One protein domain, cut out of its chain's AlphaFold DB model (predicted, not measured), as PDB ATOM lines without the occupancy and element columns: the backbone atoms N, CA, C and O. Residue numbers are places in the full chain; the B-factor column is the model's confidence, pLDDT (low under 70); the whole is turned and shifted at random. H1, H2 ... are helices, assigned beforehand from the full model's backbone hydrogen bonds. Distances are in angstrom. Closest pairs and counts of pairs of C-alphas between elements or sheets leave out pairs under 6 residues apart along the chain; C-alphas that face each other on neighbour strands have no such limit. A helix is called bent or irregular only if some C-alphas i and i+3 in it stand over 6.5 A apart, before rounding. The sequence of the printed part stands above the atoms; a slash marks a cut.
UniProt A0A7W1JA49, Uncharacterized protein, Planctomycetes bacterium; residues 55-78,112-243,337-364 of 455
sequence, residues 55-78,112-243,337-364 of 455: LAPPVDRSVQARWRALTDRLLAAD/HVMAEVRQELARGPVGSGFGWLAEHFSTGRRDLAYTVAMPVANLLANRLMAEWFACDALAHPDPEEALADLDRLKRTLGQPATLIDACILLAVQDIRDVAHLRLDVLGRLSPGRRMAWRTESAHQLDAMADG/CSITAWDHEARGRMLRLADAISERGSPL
ATOM      1  N   LEU A  55     124.719 170.015 218.555       90.81
ATOM      2  CA  LEU A  55     126.010 170.430 218.000       90.81
ATOM      3  C   LEU A  55     126.521 169.484 216.903       90.81
ATOM      4  O   LEU A  55     127.411 169.872 216.144       90.81
ATOM      5  N   ALA A  56     126.004 168.256 216.829       88.06
ATOM      6  CA  ALA A  56     126.462 167.257 215.877       88.06
ATOM      7  C   ALA A  56     126.024 167.593 214.442       88.06
ATOM      8  O   ALA A  56     124.886 168.021 214.224       88.06
ATOM      9  N   PRO A  57     126.891 167.376 213.433       84.12
ATOM     10  CA  PRO A  57     126.484 167.535 212.046       84.12
ATOM     11  C   PRO A  57     125.389 166.514 211.696       84.12
ATOM     12  O   PRO A  57     125.441 165.371 212.161       84.12
ATOM     13  N   PRO A  58     124.405 166.874 210.853       81.88
ATOM     14  CA  PRO A  58     123.430 165.907 210.374       81.88
ATOM     15  C   PRO A  58     124.129 164.883 209.476       81.88
ATOM     16  O   PRO A  58     124.770 165.239 208.487       81.88
ATOM     17  N   VAL A  59     123.975 163.604 209.808       82.38
ATOM     18  CA  VAL A  59     124.484 162.484 209.016       82.38
ATOM     19  C   VAL A  59     123.306 161.627 208.566       82.38
ATOM     20  O   VAL A  59     122.430 161.285 209.359       82.38
ATOM     21  N   ASP A  60     123.266 161.289 207.276       85.94
ATOM     22  CA  ASP A  60     122.253 160.383 206.736       85.94
ATOM     23  C   ASP A  60     122.472 158.959 207.277       85.94
ATOM     24  O   ASP A  60     123.556 158.379 207.149       85.94
ATOM     25  N   ARG A  61     121.400 158.368 207.817       85.56
ATOM     26  CA  ARG A  61     121.353 156.980 208.301       85.56
ATOM     27  C   ARG A  61     121.825 155.974 207.258       85.56
ATOM     28  O   ARG A  61     122.408 154.951 207.608       85.56
ATOM     29  N   SER A  62     121.589 156.242 205.973       87.69
ATOM     30  CA  SER A  62     122.055 155.370 204.895       87.69
ATOM     31  C   SER A  62     123.586 155.323 204.821       87.69
ATOM     32  O   SER A  62     124.154 154.264 204.554       87.69
ATOM     33  N   VAL A  63     124.260 156.448 205.088       85.56
ATOM     34  CA  VAL A  63     125.726 156.556 205.100       85.56
ATOM     35  C   VAL A  63     126.284 155.855 206.336       85.56
ATOM     36  O   VAL A  63     127.200 155.048 206.211       85.56
ATOM     37  N   GLN A  64     125.675 156.079 207.504       86.69
ATOM     38  CA  GLN A  64     126.004 155.367 208.746       86.69
ATOM     39  C   GLN A  64     125.910 153.848 208.563       86.69
ATOM     40  O   GLN A  64     126.878 153.131 208.807       86.69
ATOM     41  N   ALA A  65     124.793 153.339 208.041       87.81
ATOM     42  CA  ALA A  65     124.603 151.905 207.828       87.81
ATOM     43  C   ALA A  65     125.677 151.290 206.909       87.81
ATOM     44  O   ALA A  65     126.199 150.215 207.211       87.81
ATOM     45  N   ARG A  66     126.049 151.979 205.818       88.69
ATOM     46  CA  ARG A  66     127.130 151.528 204.923       88.69
ATOM     47  C   ARG A  66     128.495 151.561 205.607       88.69
ATOM     48  O   ARG A  66     129.247 150.597 205.484       88.69
ATOM     49  N   TRP A  67     128.793 152.617 206.362       88.88
ATOM     50  CA  TRP A  67     130.045 152.729 207.114       88.88
ATOM     51  C   TRP A  67     130.184 151.635 208.177       88.88
ATOM     52  O   TRP A  67     131.236 151.001 208.286       88.88
ATOM     53  N   ARG A  68     129.108 151.342 208.919       88.00
ATOM     54  CA  ARG A  68     129.073 150.213 209.859       88.00
ATOM     55  C   ARG A  68     129.337 148.893 209.137       88.00
ATOM     56  O   ARG A  68     130.251 148.179 209.518       88.00
ATOM     57  N   ALA A  69     128.627 148.611 208.044       89.00
ATOM     58  CA  ALA A  69     128.832 147.376 207.283       89.00
ATOM     59  C   ALA A  69     130.263 147.231 206.724       89.00
ATOM     60  O   ALA A  69     130.790 146.123 206.638       89.00
ATOM     61  N   LEU A  70     130.907 148.333 206.330       88.75
ATOM     62  CA  LEU A  70     132.307 148.331 205.893       88.75
ATOM     63  C   LEU A  70     133.266 148.036 207.037       88.75
ATOM     64  O   LEU A  70     134.128 147.170 206.920       88.75
ATOM     65  N   THR A  71     133.107 148.748 208.145       87.50
ATOM     66  CA  THR A  71     133.983 148.585 209.303       87.50
ATOM     67  C   THR A  71     133.822 147.216 209.965       87.50
ATOM     68  O   THR A  71     134.826 146.621 210.344       87.50
ATOM     69  N   ASP A  72     132.611 146.656 210.007       85.81
ATOM     70  CA  ASP A  72     132.371 145.284 210.467       85.81
ATOM     71  C   ASP A  72     133.081 144.260 209.567       85.81
ATOM     72  O   ASP A  72     133.688 143.315 210.069       85.81
ATOM     73  N   ARG A  73     133.074 144.462 208.240       85.94
ATOM     74  CA  ARG A  73     133.820 143.608 207.298       85.94
ATOM     75  C   ARG A  73     135.331 143.722 207.472       85.94
ATOM     76  O   ARG A  73     135.996 142.696 207.448       85.94
ATOM     77  N   LEU A  74     135.866 144.930 207.669       82.56
ATOM     78  CA  LEU A  74     137.295 145.130 207.946       82.56
ATOM     79  C   LEU A  74     137.726 144.397 209.217       82.56
ATOM     80  O   LEU A  74     138.735 143.701 209.224       82.56
ATOM     81  N   LEU A  75     136.935 144.515 210.281       78.50
ATOM     82  CA  LEU A  75     137.208 143.861 211.554       78.50
ATOM     83  C   LEU A  75     137.059 142.334 211.472       78.50
ATOM     84  O   LEU A  75     137.883 141.600 212.017       78.50
ATOM     85  N   ALA A  76     136.044 141.842 210.758       79.50
ATOM     86  CA  ALA A  76     135.869 140.413 210.503       79.50
ATOM     87  C   ALA A  76     136.997 139.833 209.638       79.50
ATOM     88  O   ALA A  76     137.329 138.656 209.777       79.50
ATOM     89  N   ALA A  77     137.579 140.650 208.759       70.19
ATOM     90  CA  ALA A  77     138.718 140.261 207.951       70.19
ATOM     91  C   ALA A  77     140.031 140.216 208.753       70.19
ATOM     92  O   ALA A  77     140.919 139.481 208.321       70.19
ATOM     93  N   ASP A  78     140.181 140.969 209.866       62.12
ATOM     94  CA  ASP A  78     141.520 141.148 210.462       62.12
ATOM     95  C   ASP A  78     141.651 141.759 211.898       62.12
ATOM     96  O   ASP A  78     142.477 142.642 212.119       62.12
ATOM     97  N   HIS A 112     140.400 145.100 198.368       84.81
ATOM     98  CA  HIS A 112     139.024 145.179 197.866       84.81
ATOM     99  C   HIS A 112     138.090 145.939 198.824       84.81
ATOM    100  O   HIS A 112     137.321 146.786 198.378       84.81
ATOM    101  N   VAL A 113     138.195 145.694 200.138       86.88
ATOM    102  CA  VAL A 113     137.407 146.420 201.147       86.88
ATOM    103  C   VAL A 113     137.850 147.880 201.209       86.88
ATOM    104  O   VAL A 113     137.014 148.778 201.278       86.88
ATOM    105  N   MET A 114     139.155 148.137 201.117       89.50
ATOM    106  CA  MET A 114     139.710 149.490 201.149       89.50
ATOM    107  C   MET A 114     139.301 150.325 199.931       89.50
ATOM    108  O   MET A 114     139.046 151.519 200.075       89.50
ATOM    109  N   ALA A 115     139.120 149.714 198.756       90.31
ATOM    110  CA  ALA A 115     138.544 150.398 197.600       90.31
ATOM    111  C   ALA A 115     137.107 150.891 197.869       90.31
ATOM    112  O   ALA A 115     136.751 152.005 197.478       90.31
ATOM    113  N   GLU A 116     136.288 150.107 198.577       91.19
ATOM    114  CA  GLU A 116     134.951 150.541 199.007       91.19
ATOM    115  C   GLU A 116     135.022 151.635 200.089       91.19
ATOM    116  O   GLU A 116     134.255 152.599 200.047       91.19
ATOM    117  N   VAL A 117     135.978 151.539 201.023       90.94
ATOM    118  CA  VAL A 117     136.228 152.579 202.041       90.94
ATOM    119  C   VAL A 117     136.548 153.921 201.388       90.94
ATOM    120  O   VAL A 117     135.967 154.930 201.783       90.94
ATOM    121  N   ARG A 118     137.409 153.953 200.360       92.56
ATOM    122  CA  ARG A 118     137.719 155.184 199.609       92.56
ATOM    123  C   ARG A 118     136.461 155.827 199.023       92.56
ATOM    124  O   ARG A 118     136.281 157.042 199.116       92.56
ATOM    125  N   GLN A 119     135.567 155.012 198.459       90.88
ATOM    126  CA  GLN A 119     134.308 155.499 197.890       90.88
ATOM    127  C   GLN A 119     133.387 156.107 198.951       90.88
ATOM    128  O   GLN A 119     132.786 157.150 198.697       90.88
ATOM    129  N   GLU A 120     133.269 155.497 200.135       89.31
ATOM    130  CA  GLU A 120     132.455 156.073 201.213       89.31
ATOM    131  C   GLU A 120     133.116 157.294 201.865       89.31
ATOM    132  O   GLU A 120     132.423 158.274 202.127       89.31
ATOM    133  N   LEU A 121     134.443 157.309 202.053       88.94
ATOM    134  CA  LEU A 121     135.166 158.484 202.562       88.94
ATOM    135  C   LEU A 121     134.963 159.718 201.674       88.94
ATOM    136  O   LEU A 121     134.910 160.843 202.172       88.94
ATOM    137  N   ALA A 122     134.817 159.525 200.361       86.25
ATOM    138  CA  ALA A 122     134.511 160.605 199.428       86.25
ATOM    139  C   ALA A 122     133.092 161.187 199.600       86.25
ATOM    140  O   ALA A 122     132.840 162.303 199.148       86.25
ATOM    141  N   ARG A 123     132.163 160.463 200.246       82.44
ATOM    142  CA  ARG A 123     130.753 160.868 200.405       82.44
ATOM    143  C   ARG A 123     130.491 161.742 201.631       82.44
ATOM    144  O   ARG A 123     129.487 162.451 201.631       82.44
ATOM    145  N   GLY A 124     131.355 161.732 202.647       72.94
ATOM    146  CA  GLY A 124     131.236 162.637 203.794       72.94
ATOM    147  C   GLY A 124     131.609 162.028 205.152       72.94
ATOM    148  O   GLY A 124     132.040 160.878 205.230       72.94
ATOM    149  N   PRO A 125     131.482 162.811 206.238       68.06
ATOM    150  CA  PRO A 125     131.993 162.442 207.555       68.06
ATOM    151  C   PRO A 125     131.087 161.440 208.286       68.06
ATOM    152  O   PRO A 125     129.934 161.735 208.582       68.06
ATOM    153  N   VAL A 126     131.649 160.277 208.632       75.06
ATOM    154  CA  VAL A 126     130.987 159.215 209.426       75.06
ATOM    155  C   VAL A 126     131.925 158.486 210.399       75.06
ATOM    156  O   VAL A 126     131.507 157.548 211.072       75.06
ATOM    157  N   GLY A 127     133.191 158.903 210.489       75.88
ATOM    158  CA  GLY A 127     134.226 158.181 211.237       75.88
ATOM    159  C   GLY A 127     134.183 158.384 212.752       75.88
ATOM    160  O   GLY A 127     134.475 157.442 213.481       75.88
ATOM    161  N   SER A 128     133.822 159.581 213.228       83.94
ATOM    162  CA  SER A 128     133.698 159.902 214.662       83.94
ATOM    163  C   SER A 128     132.308 159.575 215.197       83.94
ATOM    164  O   SER A 128     131.321 159.872 214.525       83.94
ATOM    165  N   GLY A 129     132.219 159.106 216.448       84.38
ATOM    166  CA  GLY A 129     130.966 158.939 217.190       84.38
ATOM    167  C   GLY A 129     130.106 160.208 217.286       84.38
ATOM    168  O   GLY A 129     128.899 160.110 217.494       84.38
ATOM    169  N   PHE A 130     130.669 161.398 217.046       86.56
ATOM    170  CA  PHE A 130     129.937 162.671 217.055       86.56
ATOM    171  C   PHE A 130     128.866 162.720 215.970       86.56
ATOM    172  O   PHE A 130     127.735 163.112 216.239       86.56
ATOM    173  N   GLY A 131     129.170 162.188 214.783       86.06
ATOM    174  CA  GLY A 131     128.188 162.032 213.710       86.06
ATOM    175  C   GLY A 131     127.108 160.981 213.997       86.06
ATOM    176  O   GLY A 131     126.135 160.907 213.256       86.06
ATOM    177  N   TRP A 132     127.249 160.173 215.053       87.00
ATOM    178  CA  TRP A 132     126.334 159.076 215.408       87.00
ATOM    179  C   TRP A 132     125.425 159.398 216.592       87.00
ATOM    180  O   TRP A 132     124.481 158.652 216.856       87.00
ATOM    181  N   LEU A 133     125.661 160.519 217.283       88.00
ATOM    182  CA  LEU A 133     124.943 160.868 218.510       88.00
ATOM    183  C   LEU A 133     123.423 160.891 218.320       88.00
ATOM    184  O   LEU A 133     122.696 160.329 219.134       88.00
ATOM    185  N   ALA A 134     122.934 161.495 217.232       86.50
ATOM    186  CA  ALA A 134     121.498 161.615 216.967       86.50
ATOM    187  C   ALA A 134     120.810 160.261 216.716       86.50
ATOM    188  O   ALA A 134     119.653 160.069 217.093       86.50
ATOM    189  N   GLU A 135     121.504 159.324 216.063       84.31
ATOM    190  CA  GLU A 135     120.988 157.974 215.820       84.31
ATOM    191  C   GLU A 135     120.969 157.169 217.122       84.31
ATOM    192  O   GLU A 135     119.973 156.513 217.443       84.31
ATOM    193  N   HIS A 136     122.062 157.243 217.883       80.25
ATOM    194  CA  HIS A 136     122.264 156.389 219.043       80.25
ATOM    195  C   HIS A 136     121.462 156.843 220.265       80.25
ATOM    196  O   HIS A 136     120.792 156.033 220.905       80.25
ATOM    197  N   PHE A 137     121.424 158.153 220.515       83.19
ATOM    198  CA  PHE A 137     120.750 158.773 221.659       83.19
ATOM    199  C   PHE A 137     119.378 159.368 221.307       83.19
ATOM    200  O   PHE A 137     118.967 160.437 221.788       83.19
ATOM    201  N   SER A 138     118.636 158.659 220.452       81.81
ATOM    202  CA  SER A 138     117.223 158.949 220.185       81.81
ATOM    203  C   SER A 138     116.388 158.954 221.479       81.81
ATOM    204  O   SER A 138     116.779 158.387 222.500       81.81
ATOM    205  N   THR A 139     115.229 159.616 221.462       78.75
ATOM    206  CA  THR A 139     114.340 159.690 222.632       78.75
ATOM    207  C   THR A 139     114.025 158.289 223.171       78.75
ATOM    208  O   THR A 139     113.530 157.440 222.434       78.75
ATOM    209  N   GLY A 140     114.314 158.052 224.455       72.75
ATOM    210  CA  GLY A 140     114.154 156.744 225.107       72.75
ATOM    211  C   GLY A 140     115.384 155.825 225.057       72.75
ATOM    212  O   GLY A 140     115.309 154.714 225.569       72.75
ATOM    213  N   ARG A 141     116.509 156.267 224.473       77.38
ATOM    214  CA  ARG A 141     117.801 155.552 224.454       77.38
ATOM    215  C   ARG A 141     118.933 156.412 225.024       77.38
ATOM    216  O   ARG A 141     119.882 156.739 224.323       77.38
ATOM    217  N   ARG A 142     118.785 156.868 226.270       75.56
ATOM    218  CA  ARG A 142     119.700 157.844 226.907       75.56
ATOM    219  C   ARG A 142     120.246 157.405 228.260       75.56
ATOM    220  O   ARG A 142     120.995 158.143 228.888       75.56
ATOM    221  N   ASP A 143     119.880 156.207 228.698       71.81
ATOM    222  CA  ASP A 143     120.423 155.643 229.925       71.81
ATOM    223  C   ASP A 143     121.893 155.219 229.761       71.81
ATOM    224  O   ASP A 143     122.464 155.170 228.665       71.81
ATOM    225  N   LEU A 144     122.505 154.884 230.892       70.88
ATOM    226  CA  LEU A 144     123.888 154.445 230.969       70.88
ATOM    227  C   LEU A 144     124.150 153.179 230.144       70.88
ATOM    228  O   LEU A 144     125.245 153.031 229.606       70.88
ATOM    229  N   ALA A 145     123.184 152.262 230.036       69.56
ATOM    230  CA  ALA A 145     123.363 151.048 229.250       69.56
ATOM    231  C   ALA A 145     123.538 151.391 227.766       69.56
ATOM    232  O   ALA A 145     124.422 150.825 227.126       69.56
ATOM    233  N   TYR A 146     122.786 152.364 227.239       71.69
ATOM    234  CA  TYR A 146     122.979 152.856 225.873       71.69
ATOM    235  C   TYR A 146     124.265 153.660 225.705       71.69
ATOM    236  O   TYR A 146     124.921 153.487 224.679       71.69
ATOM    237  N   THR A 147     124.661 154.485 226.679       70.56
ATOM    238  CA  THR A 147     125.949 155.200 226.615       70.56
ATOM    239  C   THR A 147     127.127 154.229 226.571       70.56
ATOM    240  O   THR A 147     128.001 154.357 225.718       70.56
ATOM    241  N   VAL A 148     127.144 153.226 227.452       68.06
ATOM    242  CA  VAL A 148     128.217 152.217 227.505       68.06
ATOM    243  C   VAL A 148     128.183 151.307 226.278       68.06
ATOM    244  O   VAL A 148     129.230 150.889 225.791       68.06
ATOM    245  N   ALA A 149     126.990 151.013 225.759       65.31
ATOM    246  CA  ALA A 149     126.805 150.264 224.522       65.31
ATOM    247  C   ALA A 149     126.826 151.159 223.277       65.31
ATOM    248  O   ALA A 149     126.366 150.715 222.221       65.31
ATOM    249  N   MET A 150     127.316 152.407 223.378       65.50
ATOM    250  CA  MET A 150     127.479 153.245 222.201       65.50
ATOM    251  C   MET A 150     128.351 152.484 221.209       65.50
ATOM    252  O   MET A 150     129.480 152.128 221.558       65.50
ATOM    253  N   PRO A 151     127.842 152.184 219.999       57.88
ATOM    254  CA  PRO A 151     128.641 151.633 218.937       57.88
ATOM    255  C   PRO A 151     129.578 152.762 218.566       57.88
ATOM    256  O   PRO A 151     129.253 153.627 217.754       57.88
ATOM    257  N   VAL A 152     130.714 152.799 219.250       58.44
ATOM    258  CA  VAL A 152     131.806 153.683 218.914       58.44
ATOM    259  C   VAL A 152     132.078 153.372 217.456       58.44
ATOM    260  O   VAL A 152     132.376 152.217 217.155       58.44
ATOM    261  N   ALA A 153     131.828 154.332 216.558       59.22
ATOM    262  CA  ALA A 153     131.970 154.146 215.117       59.22
ATOM    263  C   ALA A 153     133.270 153.389 214.887       59.22
ATOM    264  O   ALA A 153     134.293 153.966 215.209       59.22
ATOM    265  N   ASN A 154     133.211 152.107 214.496       74.94
ATOM    266  CA  ASN A 154     134.234 151.090 214.806       74.94
ATOM    267  C   ASN A 154     135.660 151.667 214.830       74.94
ATOM    268  O   ASN A 154     136.362 151.682 213.819       74.94
ATOM    269  N   LEU A 155     136.079 152.201 215.985       82.25
ATOM    270  CA  LEU A 155     137.187 153.164 215.988       82.25
ATOM    271  C   LEU A 155     138.514 152.471 215.712       82.25
ATOM    272  O   LEU A 155     139.415 153.035 215.095       82.25
ATOM    273  N   LEU A 156     138.592 151.205 216.117       82.44
ATOM    274  CA  LEU A 156     139.682 150.318 215.756       82.44
ATOM    275  C   LEU A 156     139.775 150.160 214.236       82.44
ATOM    276  O   LEU A 156     140.871 150.257 213.703       82.44
ATOM    277  N   ALA A 157     138.651 150.026 213.524       85.88
ATOM    278  CA  ALA A 157     138.658 149.979 212.064       85.88
ATOM    279  C   ALA A 157     139.190 151.284 211.456       85.88
ATOM    280  O   ALA A 157     139.970 151.225 210.514       85.88
ATOM    281  N   ASN A 158     138.853 152.452 212.021       89.19
ATOM    282  CA  ASN A 158     139.424 153.725 211.563       89.19
ATOM    283  C   ASN A 158     140.952 153.763 211.737       89.19
ATOM    284  O   ASN A 158     141.664 154.198 210.835       89.19
ATOM    285  N   ARG A 159     141.481 153.275 212.865       87.94
ATOM    286  CA  ARG A 159     142.934 153.159 213.051       87.94
ATOM    287  C   ARG A 159     143.556 152.201 212.025       87.94
ATOM    288  O   ARG A 159     144.549 152.564 211.403       87.94
ATOM    289  N   LEU A 160     142.953 151.031 211.808       84.25
ATOM    290  CA  LEU A 160     143.414 150.048 210.816       84.25
ATOM    291  C   LEU A 160     143.437 150.634 209.398       84.25
ATOM    292  O   LEU A 160     144.401 150.443 208.661       84.25
ATOM    293  N   MET A 161     142.407 151.398 209.021       89.50
ATOM    294  CA  MET A 161     142.377 152.114 207.743       89.50
ATOM    295  C   MET A 161     143.538 153.107 207.628       89.50
ATOM    296  O   MET A 161     144.149 153.200 206.568       89.50
ATOM    297  N   ALA A 162     143.856 153.843 208.699       91.56
ATOM    298  CA  ALA A 162     144.962 154.795 208.696       91.56
ATOM    299  C   ALA A 162     146.321 154.107 208.505       91.56
ATOM    300  O   ALA A 162     147.132 154.576 207.707       91.56
ATOM    301  N   GLU A 163     146.550 152.985 209.191       85.62
ATOM    302  CA  GLU A 163     147.746 152.151 209.013       85.62
ATOM    303  C   GLU A 163     147.836 151.635 207.571       85.62
ATOM    304  O   GLU A 163     148.884 151.756 206.936       85.62
ATOM    305  N   TRP A 164     146.721 151.150 207.014       86.88
ATOM    306  CA  TRP A 164     146.671 150.684 205.629       86.88
ATOM    307  C   TRP A 164     146.977 151.809 204.630       86.88
ATOM    308  O   TRP A 164     147.827 151.617 203.763       86.88
ATOM    309  N   PHE A 165     146.363 152.993 204.764       91.31
ATOM    310  CA  PHE A 165     146.633 154.138 203.880       91.31
ATOM    311  C   PHE A 165     148.077 154.643 203.999       91.31
ATOM    312  O   PHE A 165     148.674 155.034 202.998       91.31
ATOM    313  N   ALA A 166     148.669 154.619 205.195       88.25
ATOM    314  CA  ALA A 166     150.076 154.966 205.375       88.25
ATOM    315  C   ALA A 166     151.007 153.963 204.674       88.25
ATOM    316  O   ALA A 166     151.932 154.373 203.972       88.25
ATOM    317  N   CYS A 167     150.746 152.659 204.818       83.25
ATOM    318  CA  CYS A 167     151.480 151.611 204.103       83.25
ATOM    319  C   CYS A 167     151.327 151.749 202.582       83.25
ATOM    320  O   CYS A 167     152.314 151.687 201.855       83.25
ATOM    321  N   ASP A 168     150.105 151.990 202.110       85.31
ATOM    322  CA  ASP A 168     149.774 152.211 200.703       85.31
ATOM    323  C   ASP A 168     150.544 153.401 200.106       85.31
ATOM    324  O   ASP A 168     151.176 153.268 199.056       85.31
ATOM    325  N   ALA A 169     150.588 154.529 200.824       89.88
ATOM    326  CA  ALA A 169     151.363 155.703 200.429       89.88
ATOM    327  C   ALA A 169     152.868 155.396 200.350       89.88
ATOM    328  O   ALA A 169     153.552 155.807 199.414       89.88
ATOM    329  N   LEU A 170     153.408 154.653 201.321       83.50
ATOM    330  CA  LEU A 170     154.827 154.294 201.349       83.50
ATOM    331  C   LEU A 170     155.204 153.300 200.242       83.50
ATOM    332  O   LEU A 170     156.303 153.409 199.696       83.50
ATOM    333  N   ALA A 171     154.300 152.396 199.861       81.25
ATOM    334  CA  ALA A 171     154.545 151.361 198.859       81.25
ATOM    335  C   ALA A 171     154.469 151.860 197.400       81.25
ATOM    336  O   ALA A 171     155.199 151.355 196.547       81.25
ATOM    337  N   HIS A 172     153.623 152.850 197.091       83.00
ATOM    338  CA  HIS A 172     153.365 153.281 195.706       83.00
ATOM    339  C   HIS A 172     154.214 154.474 195.257       83.00
ATOM    340  O   HIS A 172     154.222 155.475 195.960       83.00
ATOM    341  N   PRO A 173     154.840 154.468 194.061       85.00
ATOM    342  CA  PRO A 173     155.681 155.579 193.593       85.00
ATOM    343  C   PRO A 173     155.046 156.968 193.744       85.00
ATOM    344  O   PRO A 173     155.731 157.894 194.178       85.00
ATOM    345  N   ASP A 174     153.747 157.076 193.456       92.00
ATOM    346  CA  ASP A 174     152.921 158.253 193.720       92.00
ATOM    347  C   ASP A 174     152.104 158.061 195.021       92.00
ATOM    348  O   ASP A 174     151.170 157.256 195.035       92.00
ATOM    349  N   PRO A 175     152.441 158.768 196.119       94.06
ATOM    350  CA  PRO A 175     151.747 158.635 197.399       94.06
ATOM    351  C   PRO A 175     150.482 159.506 197.522       94.06
ATOM    352  O   PRO A 175     149.794 159.445 198.544       94.06
ATOM    353  N   GLU A 176     150.189 160.376 196.549       95.56
ATOM    354  CA  GLU A 176     149.279 161.511 196.749       95.56
ATOM    355  C   GLU A 176     147.817 161.094 196.992       95.56
ATOM    356  O   GLU A 176     147.130 161.722 197.811       95.56
ATOM    357  N   GLU A 177     147.340 160.029 196.336       94.56
ATOM    358  CA  GLU A 177     145.979 159.499 196.530       94.56
ATOM    359  C   GLU A 177     145.798 158.944 197.951       94.56
ATOM    360  O   GLU A 177     144.879 159.354 198.665       94.56
ATOM    361  N   ALA A 178     146.721 158.089 198.394       93.50
ATOM    362  CA  ALA A 178     146.686 157.455 199.709       93.50
ATOM    363  C   ALA A 178     146.795 158.479 200.851       93.50
ATOM    364  O   ALA A 178     146.060 158.410 201.840       93.50
ATOM    365  N   LEU A 179     147.650 159.499 200.697       96.12
ATOM    366  CA  LEU A 179     147.720 160.607 201.652       96.12
ATOM    367  C   LEU A 179     146.432 161.441 201.665       96.12
ATOM    368  O   LEU A 179     146.004 161.893 202.726       96.12
ATOM    369  N   ALA A 180     145.777 161.631 200.514       95.81
ATOM    370  CA  ALA A 180     144.487 162.319 200.459       95.81
ATOM    371  C   ALA A 180     143.368 161.517 201.143       95.81
ATOM    372  O   ALA A 180     142.503 162.117 201.784       95.81
ATOM    373  N   ASP A 181     143.392 160.187 201.052       95.50
ATOM    374  CA  ASP A 181     142.494 159.319 201.817       95.50
ATOM    375  C   ASP A 181     142.747 159.401 203.317       95.50
ATOM    376  O   ASP A 181     141.798 159.514 204.094       95.50
ATOM    377  N   LEU A 182     144.013 159.445 203.729       94.44
ATOM    378  CA  LEU A 182     144.379 159.610 205.131       94.44
ATOM    379  C   LEU A 182     143.928 160.976 205.685       94.44
ATOM    380  O   LEU A 182     143.360 161.050 206.777       94.44
ATOM    381  N   ASP A 183     144.077 162.050 204.902       95.38
ATOM    382  CA  ASP A 183     143.544 163.382 205.222       95.38
ATOM    383  C   ASP A 183     142.005 163.394 205.286       95.38
ATOM    384  O   ASP A 183     141.408 164.091 206.115       95.38
ATOM    385  N   ARG A 184     141.323 162.651 204.399       94.50
ATOM    386  CA  ARG A 184     139.861 162.472 204.444       94.50
ATOM    387  C   ARG A 184     139.447 161.754 205.726       94.50
ATOM    388  O   ARG A 184     138.600 162.277 206.447       94.50
ATOM    389  N   LEU A 185     140.072 160.620 206.035       94.25
ATOM    390  CA  LEU A 185     139.798 159.824 207.227       94.25
ATOM    391  C   LEU A 185     139.977 160.653 208.502       94.25
ATOM    392  O   LEU A 185     139.047 160.736 209.306       94.25
ATOM    393  N   LYS A 186     141.107 161.359 208.641       93.94
ATOM    394  CA  LYS A 186     141.347 162.286 209.756       93.94
ATOM    395  C   LYS A 186     140.214 163.307 209.899       93.94
ATOM    396  O   LYS A 186     139.707 163.511 210.998       93.94
ATOM    397  N   ARG A 187     139.779 163.939 208.800       91.88
ATOM    398  CA  ARG A 187     138.677 164.918 208.837       91.88
ATOM    399  C   ARG A 187     137.364 164.305 209.317       91.88
ATOM    400  O   ARG A 187     136.638 164.971 210.048       91.88
ATOM    401  N   THR A 188     137.075 163.048 208.976       89.69
ATOM    402  CA  THR A 188     135.872 162.359 209.485       89.69
ATOM    403  C   THR A 188     135.894 162.122 210.999       89.69
ATOM    404  O   THR A 188     134.836 161.935 211.599       89.69
ATOM    405  N   LEU A 189     137.083 162.160 211.609       90.06
ATOM    406  CA  LEU A 189     137.313 162.033 213.047       90.06
ATOM    407  C   LEU A 189     137.460 163.388 213.758       90.06
ATOM    408  O   LEU A 189     137.544 163.416 214.979       90.06
ATOM    409  N   GLY A 190     137.482 164.504 213.018       86.88
ATOM    410  CA  GLY A 190     137.942 165.817 213.495       86.88
ATOM    411  C   GLY A 190     137.143 166.457 214.637       86.88
ATOM    412  O   GLY A 190     137.558 167.491 215.146       86.88
ATOM    413  N   GLN A 191     136.022 165.862 215.043       88.69
ATOM    414  CA  GLN A 191     135.259 166.247 216.230       88.69
ATOM    415  C   GLN A 191     134.952 164.985 217.037       88.69
ATOM    416  O   GLN A 191     134.009 164.277 216.688       88.69
ATOM    417  N   PRO A 192     135.747 164.641 218.059       90.75
ATOM    418  CA  PRO A 192     135.510 163.443 218.856       90.75
ATOM    419  C   PRO A 192     134.277 163.599 219.762       90.75
ATOM    420  O   PRO A 192     134.087 164.641 220.387       90.75
ATOM    421  N   ALA A 193     133.437 162.559 219.844       88.81
ATOM    422  CA  ALA A 193     132.291 162.524 220.765       88.81
ATOM    423  C   ALA A 193     132.644 162.063 222.172       88.81
ATOM    424  O   ALA A 193     131.890 162.337 223.097       88.81
ATOM    425  N   THR A 194     133.731 161.316 222.327       88.00
ATOM    426  CA  THR A 194     134.186 160.756 223.598       88.00
ATOM    427  C   THR A 194     135.706 160.793 223.666       88.00
ATOM    428  O   THR A 194     136.395 161.106 222.691       88.00
ATOM    429  N   LEU A 195     136.258 160.432 224.819       87.94
ATOM    430  CA  LEU A 195     137.703 160.301 224.990       87.94
ATOM    431  C   LEU A 195     138.322 159.250 224.074       87.94
ATOM    432  O   LEU A 195     139.410 159.468 223.548       87.94
ATOM    433  N   ILE A 196     137.638 158.125 223.859       86.19
ATOM    434  CA  ILE A 196     138.167 157.077 222.987       86.19
ATOM    435  C   ILE A 196     138.183 157.533 221.519       86.19
ATOM    436  O   ILE A 196     139.149 157.234 220.817       86.19
ATOM    437  N   ASP A 197     137.200 158.335 221.080       89.12
ATOM    438  CA  ASP A 197     137.241 159.003 219.769       89.12
ATOM    439  C   ASP A 197     138.476 159.903 219.654       89.12
ATOM    440  O   ASP A 197     139.194 159.845 218.654       89.12
ATOM    441  N   ALA A 198     138.755 160.706 220.690       92.50
ATOM    442  CA  ALA A 198     139.907 161.601 220.707       92.50
ATOM    443  C   ALA A 198     141.223 160.815 220.631       92.50
ATOM    444  O   ALA A 198     142.058 161.114 219.784       92.50
ATOM    445  N   CYS A 199     141.392 159.761 221.435       90.56
ATOM    446  CA  CYS A 199     142.577 158.898 221.390       90.56
ATOM    447  C   CYS A 199     142.800 158.274 220.004       90.56
ATOM    448  O   CYS A 199     143.934 158.189 219.535       90.56
ATOM    449  N   ILE A 200     141.729 157.863 219.324       90.69
ATOM    450  CA  ILE A 200     141.825 157.272 217.986       90.69
ATOM    451  C   ILE A 200     142.173 158.333 216.945       90.69
ATOM    452  O   ILE A 200     143.029 158.083 216.098       90.69
ATOM    453  N   LEU A 201     141.606 159.538 217.040       93.62
ATOM    454  CA  LEU A 201     142.029 160.674 216.220       93.62
ATOM    455  C   LEU A 201     143.524 160.987 216.419       93.62
ATOM    456  O   LEU A 201     144.234 161.181 215.433       93.62
ATOM    457  N   LEU A 202     144.016 161.000 217.664       93.00
ATOM    458  CA  LEU A 202     145.435 161.220 217.972       93.00
ATOM    459  C   LEU A 202     146.334 160.138 217.355       93.00
ATOM    460  O   LEU A 202     147.394 160.459 216.817       93.00
ATOM    461  N   ALA A 203     145.907 158.873 217.397       91.00
ATOM    462  CA  ALA A 203     146.630 157.766 216.776       91.00
ATOM    463  C   ALA A 203     146.654 157.879 215.240       91.00
ATOM    464  O   ALA A 203     147.715 157.753 214.633       91.00
ATOM    465  N   VAL A 204     145.513 158.181 214.608       93.06
ATOM    466  CA  VAL A 204     145.423 158.407 213.153       93.06
ATOM    467  C   VAL A 204     146.311 159.578 212.721       93.06
ATOM    468  O   VAL A 204     147.006 159.487 211.710       93.06
ATOM    469  N   GLN A 205     146.328 160.661 213.503       94.69
ATOM    470  CA  GLN A 205     147.206 161.806 213.272       94.69
ATOM    471  C   GLN A 205     148.687 161.420 213.358       94.69
ATOM    472  O   GLN A 205     149.467 161.831 212.504       94.69
ATOM    473  N   ASP A 206     149.076 160.622 214.353       90.75
ATOM    474  CA  ASP A 206     150.459 160.168 214.515       90.75
ATOM    475  C   ASP A 206     150.919 159.295 213.339       90.75
ATOM    476  O   ASP A 206     151.964 159.558 212.745       90.75
ATOM    477  N   ILE A 207     150.103 158.314 212.936       89.31
ATOM    478  CA  ILE A 207     150.360 157.466 211.759       89.31
ATOM    479  C   ILE A 207     150.566 158.331 210.510       89.31
ATOM    480  O   ILE A 207     151.510 158.125 209.741       89.31
ATOM    481  N   ARG A 208     149.707 159.339 210.331       94.81
ATOM    482  CA  ARG A 208     149.787 160.291 209.224       94.81
ATOM    483  C   ARG A 208     151.064 161.117 209.252       94.81
ATOM    484  O   ARG A 208     151.732 161.207 208.224       94.81
ATOM    485  N   ASP A 209     151.390 161.737 210.379       94.31
ATOM    486  CA  ASP A 209     152.556 162.616 210.491       94.31
ATOM    487  C   ASP A 209     153.861 161.817 210.304       94.31
ATOM    488  O   ASP A 209     154.794 162.282 209.647       94.31
ATOM    489  N   VAL A 210     153.897 160.568 210.784       89.69
ATOM    490  CA  VAL A 210     154.993 159.626 210.527       89.69
ATOM    491  C   VAL A 210     155.118 159.321 209.030       89.69
ATOM    492  O   VAL A 210     156.222 159.403 208.488       89.69
ATOM    493  N   ALA A 211     154.016 159.005 208.341       90.12
ATOM    494  CA  ALA A 211     154.029 158.736 206.901       90.12
ATOM    495  C   ALA A 211     154.534 159.940 206.083       90.12
ATOM    496  O   ALA A 211     155.334 159.756 205.164       90.12
ATOM    497  N   HIS A 212     154.138 161.163 206.453       94.44
ATOM    498  CA  HIS A 212     154.613 162.391 205.806       94.44
ATOM    499  C   HIS A 212     156.128 162.561 205.944       94.44
ATOM    500  O   HIS A 212     156.809 162.668 204.926       94.44
ATOM    501  N   LEU A 213     156.671 162.504 207.168       91.62
ATOM    502  CA  LEU A 213     158.119 162.638 207.393       91.62
ATOM    503  C   LEU A 213     158.920 161.593 206.605       91.62
ATOM    504  O   LEU A 213     160.015 161.849 206.116       91.62
ATOM    505  N   ARG A 214     158.378 160.387 206.466       88.12
ATOM    506  CA  ARG A 214     159.040 159.291 205.750       88.12
ATOM    507  C   ARG A 214     159.087 159.510 204.257       88.12
ATOM    508  O   ARG A 214     160.143 159.361 203.652       88.12
ATOM    509  N   LEU A 215     157.950 159.863 203.671       89.56
ATOM    510  CA  LEU A 215     157.879 160.217 202.260       89.56
ATOM    511  C   LEU A 215     158.744 161.439 201.962       89.56
ATOM    512  O   LEU A 215     159.328 161.515 200.883       89.56
ATOM    513  N   ASP A 216     158.868 162.352 202.921       90.38
ATOM    514  CA  ASP A 216     159.768 163.486 202.823       90.38
ATOM    515  C   ASP A 216     161.243 163.073 202.743       90.38
ATOM    516  O   ASP A 216     161.923 163.411 201.772       90.38
ATOM    517  N   VAL A 217     161.712 162.268 203.703       85.12
ATOM    518  CA  VAL A 217     163.086 161.737 203.731       85.12
ATOM    519  C   VAL A 217     163.404 160.936 202.462       85.12
ATOM    520  O   VAL A 217     164.531 160.972 201.971       85.12
ATOM    521  N   LEU A 218     162.409 160.248 201.893       84.94
ATOM    522  CA  LEU A 218     162.523 159.521 200.624       84.94
ATOM    523  C   LEU A 218     162.460 160.424 199.375       84.94
ATOM    524  O   LEU A 218     162.554 159.914 198.261       84.94
ATOM    525  N   GLY A 219     162.262 161.737 199.524       88.69
ATOM    526  CA  GLY A 219     162.127 162.680 198.410       88.69
ATOM    527  C   GLY A 219     160.858 162.485 197.574       88.69
ATOM    528  O   GLY A 219     160.810 162.916 196.423       88.69
ATOM    529  N   ARG A 220     159.840 161.816 198.128       91.62
ATOM    530  CA  ARG A 220     158.579 161.459 197.454       91.62
ATOM    531  C   ARG A 220     157.394 162.329 197.865       91.62
ATOM    532  O   ARG A 220     156.354 162.270 197.220       91.62
ATOM    533  N   LEU A 221     157.533 163.138 198.913       93.69
ATOM    534  CA  LEU A 221     156.506 164.098 199.312       93.69
ATOM    535  C   LEU A 221     156.605 165.376 198.467       93.69
ATOM    536  O   LEU A 221     157.656 166.022 198.429       93.69
ATOM    537  N   SER A 222     155.508 165.766 197.812       95.06
ATOM    538  CA  SER A 222     155.479 166.993 197.012       95.06
ATOM    539  C   SER A 222     155.722 168.250 197.873       95.06
ATOM    540  O   SER A 222     155.253 168.318 199.016       95.06
ATOM    541  N   PRO A 223     156.402 169.295 197.350       95.06
ATOM    542  CA  PRO A 223     156.698 170.506 198.126       95.06
ATOM    543  C   PRO A 223     155.449 171.201 198.683       95.06
ATOM    544  O   PRO A 223     155.451 171.686 199.814       95.06
ATOM    545  N   GLY A 224     154.358 171.218 197.907       96.31
ATOM    546  CA  GLY A 224     153.086 171.800 198.336       96.31
ATOM    547  C   GLY A 224     152.479 171.055 199.524       96.31
ATOM    548  O   GLY A 224     152.054 171.687 200.492       96.31
ATOM    549  N   ARG A 225     152.489 169.717 199.491       96.19
ATOM    550  CA  ARG A 225     151.953 168.891 200.578       96.19
ATOM    551  C   ARG A 225     152.815 168.944 201.830       96.19
ATOM    552  O   ARG A 225     152.272 169.076 202.923       96.19
ATOM    553  N   ARG A 226     154.140 168.935 201.671       94.88
ATOM    554  CA  ARG A 226     155.097 169.174 202.761       94.88
ATOM    555  C   ARG A 226     154.805 170.494 203.474       94.88
ATOM    556  O   ARG A 226     154.631 170.510 204.687       94.88
ATOM    557  N   MET A 227     154.687 171.591 202.724       94.00
ATOM    558  CA  MET A 227     154.399 172.912 203.292       94.00
ATOM    559  C   MET A 227     153.035 172.954 203.997       94.00
ATOM    560  O   MET A 227     152.929 173.474 205.109       94.00
ATOM    561  N   ALA A 228     151.997 172.375 203.386       94.88
ATOM    562  CA  ALA A 228     150.668 172.289 203.990       94.88
ATOM    563  C   ALA A 228     150.686 171.495 205.307       94.88
ATOM    564  O   ALA A 228     150.083 171.917 206.288       94.88
ATOM    565  N   TRP A 229     151.417 170.380 205.350       94.88
ATOM    566  CA  TRP A 229     151.577 169.567 206.552       94.88
ATOM    567  C   TRP A 229     152.358 170.290 207.658       94.88
ATOM    568  O   TRP A 229     151.918 170.310 208.808       94.88
ATOM    569  N   ARG A 230     153.482 170.941 207.329       92.00
ATOM    570  CA  ARG A 230     154.295 171.689 208.306       92.00
ATOM    571  C   ARG A 230     153.541 172.839 208.964       92.00
ATOM    572  O   ARG A 230     153.738 173.099 210.147       92.00
ATOM    573  N   THR A 231     152.711 173.533 208.190       90.81
ATOM    574  CA  THR A 231     151.963 174.718 208.645       90.81
ATOM    575  C   THR A 231     150.638 174.374 209.324       90.81
ATOM    576  O   THR A 231     149.965 175.258 209.855       90.81
ATOM    577  N   GLU A 232     150.258 173.097 209.346       90.88
ATOM    578  CA  GLU A 232     149.046 172.638 210.008       90.88
ATOM    579  C   GLU A 232     149.119 172.890 211.521       90.88
ATOM    580  O   GLU A 232     150.078 172.507 212.194       90.88
ATOM    581  N   SER A 233     148.092 173.514 212.095       85.19
ATOM    582  CA  SER A 233     148.053 173.761 213.540       85.19
ATOM    583  C   SER A 233     147.951 172.452 214.335       85.19
ATOM    584  O   SER A 233     147.355 171.466 213.896       85.19
ATOM    585  N   ALA A 234     148.589 172.419 215.505       81.75
ATOM    586  CA  ALA A 234     148.452 171.311 216.443       81.75
ATOM    587  C   ALA A 234     147.103 171.439 217.168       81.75
ATOM    588  O   ALA A 234     146.860 172.425 217.856       81.75
ATOM    589  N   HIS A 235     146.220 170.457 216.987       85.88
ATOM    590  CA  HIS A 235     144.863 170.437 217.554       85.88
ATOM    591  C   HIS A 235     144.650 169.272 218.534       85.88
ATOM    592  O   HIS A 235     143.523 168.950 218.892       85.88
ATOM    593  N   GLN A 236     145.724 168.601 218.952       90.38
ATOM    594  CA  GLN A 236     145.669 167.398 219.782       90.38
ATOM    595  C   GLN A 236     145.046 167.676 221.159       90.38
ATOM    596  O   GLN A 236     144.201 166.908 221.622       90.38
ATOM    597  N   LEU A 237     145.418 168.795 221.791       89.94
ATOM    598  CA  LEU A 237     144.854 169.216 223.078       89.94
ATOM    599  C   LEU A 237     143.378 169.617 222.945       89.94
ATOM    600  O   LEU A 237     142.561 169.209 223.771       89.94
ATOM    601  N   ASP A 238     143.017 170.334 221.877       91.56
ATOM    602  CA  ASP A 238     141.628 170.713 221.588       91.56
ATOM    603  C   ASP A 238     140.741 169.487 221.338       91.56
ATOM    604  O   ASP A 238     139.643 169.390 221.885       91.56
ATOM    605  N   ALA A 239     141.234 168.512 220.570       92.62
ATOM    606  CA  ALA A 239     140.536 167.254 220.330       92.62
ATOM    607  C   ALA A 239     140.300 166.481 221.634       92.62
ATOM    608  O   ALA A 239     139.212 165.954 221.864       92.62
ATOM    609  N   MET A 240     141.297 166.437 222.521       92.69
ATOM    610  CA  MET A 240     141.134 165.815 223.834       92.69
ATOM    611  C   MET A 240     140.119 166.567 224.703       92.69
ATOM    612  O   MET A 240     139.289 165.941 225.361       92.69
ATOM    613  N   ALA A 241     140.119 167.901 224.658       92.19
ATOM    614  CA  ALA A 241     139.127 168.728 225.340       92.19
ATOM    615  C   ALA A 241     137.697 168.448 224.836       92.19
ATOM    616  O   ALA A 241     136.765 168.351 225.634       92.19
ATOM    617  N   ASP A 242     137.520 168.253 223.528       93.25
ATOM    618  CA  ASP A 242     136.236 167.864 222.937       93.25
ATOM    619  C   ASP A 242     135.792 166.457 223.368       93.25
ATOM    620  O   ASP A 242     134.618 166.265 223.699       93.25
ATOM    621  N   GLY A 243     136.724 165.503 223.449       91.88
ATOM    622  CA  GLY A 243     136.460 164.164 223.979       91.88
ATOM    623  C   GLY A 243     136.058 164.179 225.460       91.88
ATOM    624  O   GLY A 243     135.098 163.508 225.842       91.88
ATOM    625  N   CYS A 337     144.439 160.669 229.791       77.19
ATOM    626  CA  CYS A 337     144.306 160.970 228.367       77.19
ATOM    627  C   CYS A 337     144.859 162.365 228.012       77.19
ATOM    628  O   CYS A 337     145.380 162.545 226.912       77.19
ATOM    629  N   SER A 338     144.858 163.327 228.942       79.81
ATOM    630  CA  SER A 338     145.482 164.646 228.739       79.81
ATOM    631  C   SER A 338     147.001 164.562 228.563       79.81
ATOM    632  O   SER A 338     147.557 165.273 227.730       79.81
ATOM    633  N   ILE A 339     147.671 163.655 229.285       80.06
ATOM    634  CA  ILE A 339     149.111 163.388 229.113       80.06
ATOM    635  C   ILE A 339     149.357 162.785 227.731       80.06
ATOM    636  O   ILE A 339     150.292 163.170 227.040       80.06
ATOM    637  N   THR A 340     148.480 161.875 227.301       83.75
ATOM    638  CA  THR A 340     148.558 161.281 225.960       83.75
ATOM    639  C   THR A 340     148.418 162.357 224.881       83.75
ATOM    640  O   THR A 340     149.209 162.397 223.945       83.75
ATOM    641  N   ALA A 341     147.462 163.279 225.021       88.50
ATOM    642  CA  ALA A 341     147.303 164.391 224.088       88.50
ATOM    643  C   ALA A 341     148.535 165.308 224.052       88.50
ATOM    644  O   ALA A 341     148.965 165.694 222.967       88.50
ATOM    645  N   TRP A 342     149.122 165.602 225.213       87.56
ATOM    646  CA  TRP A 342     150.356 166.378 225.344       87.56
ATOM    647  C   TRP A 342     151.559 165.689 224.680       87.56
ATOM    648  O   TRP A 342     152.266 166.311 223.890       87.56
ATOM    649  N   ASP A 343     151.739 164.384 224.905       86.56
ATOM    650  CA  ASP A 343     152.775 163.580 224.244       86.56
ATOM    651  C   ASP A 343     152.603 163.594 222.713       86.56
ATOM    652  O   ASP A 343     153.569 163.778 221.970       86.56
ATOM    653  N   HIS A 344     151.371 163.415 222.220       90.31
ATOM    654  CA  HIS A 344     151.071 163.421 220.784       90.31
ATOM    655  C   HIS A 344     151.246 164.809 220.146       90.31
ATOM    656  O   HIS A 344     151.685 164.906 218.999       90.31
ATOM    657  N   GLU A 345     150.923 165.881 220.871       92.12
ATOM    658  CA  GLU A 345     151.162 167.269 220.460       92.12
ATOM    659  C   GLU A 345     152.665 167.539 220.300       92.12
ATOM    660  O   GLU A 345     153.111 167.974 219.233       92.12
ATOM    661  N   ALA A 346     153.455 167.171 221.314       90.69
ATOM    662  CA  ALA A 346     154.911 167.249 221.284       90.69
ATOM    663  C   ALA A 346     155.492 166.460 220.108       90.69
ATOM    664  O   ALA A 346     156.290 166.987 219.333       90.69
ATOM    665  N   ARG A 347     155.059 165.207 219.933       90.12
ATOM    666  CA  ARG A 347     155.540 164.326 218.866       90.12
ATOM    667  C   ARG A 347     155.219 164.866 217.474       90.12
ATOM    668  O   ARG A 347     156.105 164.877 216.624       90.12
ATOM    669  N   GLY A 348     154.010 165.381 217.248       92.50
ATOM    670  CA  GLY A 348     153.652 166.036 215.986       92.50
ATOM    671  C   GLY A 348     154.581 167.213 215.661       92.50
ATOM    672  O   GLY A 348     155.061 167.337 214.532       92.50
ATOM    673  N   ARG A 349     154.920 168.039 216.662       93.62
ATOM    674  CA  ARG A 349     155.902 169.123 216.501       93.62
ATOM    675  C   ARG A 349     157.319 168.615 216.252       93.62
ATOM    676  O   ARG A 349     157.992 169.181 215.394       93.62
ATOM    677  N   MET A 350     157.758 167.543 216.918       94.19
ATOM    678  CA  MET A 350     159.064 166.931 216.639       94.19
ATOM    679  C   MET A 350     159.181 166.489 215.182       94.19
ATOM    680  O   MET A 350     160.201 166.751 214.556       94.19
ATOM    681  N   LEU A 351     158.145 165.844 214.633       94.06
ATOM    682  CA  LEU A 351     158.151 165.355 213.250       94.06
ATOM    683  C   LEU A 351     158.245 166.509 212.241       94.06
ATOM    684  O   LEU A 351     159.023 166.435 211.294       94.06
ATOM    685  N   ARG A 352     157.506 167.601 212.469       94.81
ATOM    686  CA  ARG A 352     157.543 168.795 211.603       94.81
ATOM    687  C   ARG A 352     158.855 169.563 211.723       94.81
ATOM    688  O   ARG A 352     159.376 170.040 210.720       94.81
ATOM    689  N   LEU A 353     159.403 169.665 212.934       94.56
ATOM    690  CA  LEU A 353     160.706 170.284 213.163       94.56
ATOM    691  C   LEU A 353     161.830 169.445 212.540       94.56
ATOM    692  O   LEU A 353     162.768 170.005 211.980       94.56
ATOM    693  N   ALA A 354     161.721 168.115 212.592       94.00
ATOM    694  CA  ALA A 354     162.661 167.213 211.937       94.00
ATOM    695  C   ALA A 354     162.694 167.467 210.428       94.00
ATOM    696  O   ALA A 354     163.760 167.717 209.876       94.00
ATOM    697  N   ASP A 355     161.525 167.498 209.791       94.06
ATOM    698  CA  ASP A 355     161.372 167.840 208.376       94.06
ATOM    699  C   ASP A 355     161.974 169.231 208.057       94.06
ATOM    700  O   ASP A 355     162.793 169.379 207.144       94.06
ATOM    701  N   ALA A 356     161.658 170.254 208.861       92.75
ATOM    702  CA  ALA A 356     162.187 171.610 208.687       92.75
ATOM    703  C   ALA A 356     163.722 171.683 208.761       92.75
ATOM    704  O   ALA A 356     164.344 172.377 207.955       92.75
ATOM    705  N   ILE A 357     164.346 170.950 209.687       92.31
ATOM    706  CA  ILE A 357     165.809 170.876 209.806       92.31
ATOM    707  C   ILE A 357     166.407 170.089 208.636       92.31
ATOM    708  O   ILE A 357     167.393 170.538 208.052       92.31
ATOM    709  N   SER A 358     165.802 168.962 208.250       89.81
ATOM    710  CA  SER A 358     166.261 168.129 207.134       89.81
ATOM    711  C   SER A 358     166.297 168.876 205.800       89.81
ATOM    712  O   SER A 358     167.199 168.656 204.991       89.81
ATOM    713  N   GLU A 359     165.367 169.804 205.564       89.44
ATOM    714  CA  GLU A 359     165.346 170.610 204.339       89.44
ATOM    715  C   GLU A 359     166.527 171.584 204.221       89.44
ATOM    716  O   GLU A 359     166.955 171.877 203.099       89.44
ATOM    717  N   ARG A 360     167.096 172.033 205.350       87.81
ATOM    718  CA  ARG A 360     168.253 172.946 205.373       87.81
ATOM    719  C   ARG A 360     169.509 172.314 204.762       87.81
ATOM    720  O   ARG A 360     170.378 173.038 204.288       87.81
ATOM    721  N   GLY A 361     169.579 170.982 204.724       80.31
ATOM    722  CA  GLY A 361     170.714 170.245 204.178       80.31
ATOM    723  C   GLY A 361     171.956 170.306 205.073       80.31
ATOM    724  O   GLY A 361     171.859 170.477 206.286       80.31
ATOM    725  N   SER A 362     173.131 170.121 204.466       78.94
ATOM    726  CA  SER A 362     174.427 170.181 205.150       78.94
ATOM    727  C   SER A 362     175.083 171.560 204.949       78.94
ATOM    728  O   SER A 362     175.053 172.070 203.826       78.94
ATOM    729  N   PRO A 363     175.707 172.161 205.983       87.50
ATOM    730  CA  PRO A 363     175.861 171.634 207.340       87.50
ATOM    731  C   PRO A 363     174.582 171.752 208.181       87.50
ATOM    732  O   PRO A 363     173.848 172.734 208.086       87.50
ATOM    733  N   LEU A 364     174.357 170.765 209.054       92.38
ATOM    734  CA  LEU A 364     173.298 170.830 210.062       92.38
ATOM    735  C   LEU A 364     173.549 171.967 211.072       92.38
ATOM    736  O   LEU A 364     174.717 172.263 211.361       92.38
TER     737      LEU A 364
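Overview. This is residues 55 to 78, 112 to 243 and 337 to 364 of the 455 residues of an uncharacterized protein of Planctomycetes bacterium (UniProt A0A7W1JA49). Four helices run side by side with H7 in the middle, H5 and H6 packed on one side of it and H10, as long as H7, on the other. The pair H1 and H2 packs steeply across H5 and H6, short H9 lies along H7 and H10 near their beginnings, and past that end residues 138 to 145, on the way from H3 into H4, stick out. The printed part has 184 residues with ten named helices, H1 to H10 in chain order, and no named strand; its class is all helix. It is compact, with a radius of gyration of the C-alphas of 17.4 A, though elongated in outline at 66 by 37 by 27 A.

Arrangement. H7, residues 195 to 217, is the hub, touching five other helices. H10, residues 337 to 359, touches it at a shallow tilt of 12 degrees, the same way, the closest C-alphas being those of Leu 213 and Asp 355, 6.2 A apart. H5, residues 155 to 171, touches H7 at a shallow tilt of 3 degrees, the same way, closest at the C-alphas of Ala 166 and Ala 211, 5.7 A. H6, residues 176 to 188, forms a hairpin with H5 at 17 degrees, closest at the C-alphas of Ala 169 and Ala 178, 5.0 A. H6 and H7 form a second hairpin at 19 degrees, H7 touching with residues 201 to 208 alone; the closest C-alphas are those of Lys 186 and Val 204, 6.6 A. H5, H6 and H7 are an up and down bundle, each running against the one before it. H9, residues 236 to 243, touches H7 at a shallow tilt of 24 degrees, opposite ways, with the C-alphas of Leu 195 and Gly 243 closest at 4.2 A; H7 touches H9 with residues 195 to 202 alone. H9 also touches residues 337 to 345 of H10, closest at the C-alphas of Gln 236 and Ala 341, 5.5 A. H8, residues 223 to 230, and H7 form a hairpin but only just touch, with 3 pairs of C-alphas within 8 A, the closest those of Asp 216 and Arg 226, 7.4 A. H10 and H5 are apart. H1, residues 61 to 78, touches H5 at a steep tilt of 69 degrees, only just short of about perpendicular, with its residues 71 to 75 alone; the C-alphas of Thr 71 and Ala 157 are closest, 5.6 A. H2, residues 112 to 121, touches H1 at 30 degrees, opposite ways, closest at the C-alphas of Leu 74 and Val 113, 6.9 A. H2 touches H6 at a steep tilt of 58 degrees, closest at the C-alphas of Leu 121 and Arg 184, 6.4 A. H3, residues 129 to 136, touches no helix but is near H1, and H4, residues 144 to 148, touches no helix. Every O i to N i+4 pair is within hydrogen-bond range in each helix but H3, with 2 of 4.

Along the chain. H7 is 33.1 A from first to last C-alpha and H10 33.4 A, ending at C-alpha 359 (165.346, 170.610, 204.339). H1 is 25.7 A, beginning at C-alpha 61 (121.353, 156.980, 208.301); H5 is 24.5 A and H6 18.5 A. H2 is 14.6 A. H3 is irregular, with C-alphas 131 and 134 7.5 A apart.

Size, cuts and confidence. The two C-alphas farthest apart are those of Gly 140 and Pro 363, 65.9 A. Residues 79 to 111 are not printed, with 13.5 A between C-alphas 78 and 112; residues 244 to 336 are not printed, with 9.5 A between C-alphas 243 and 337. Of the links that are printed whole, none is long. The mean pLDDT of the printed part is 86.7; residues 78, 125, 145 and 148 to 153 are under 70.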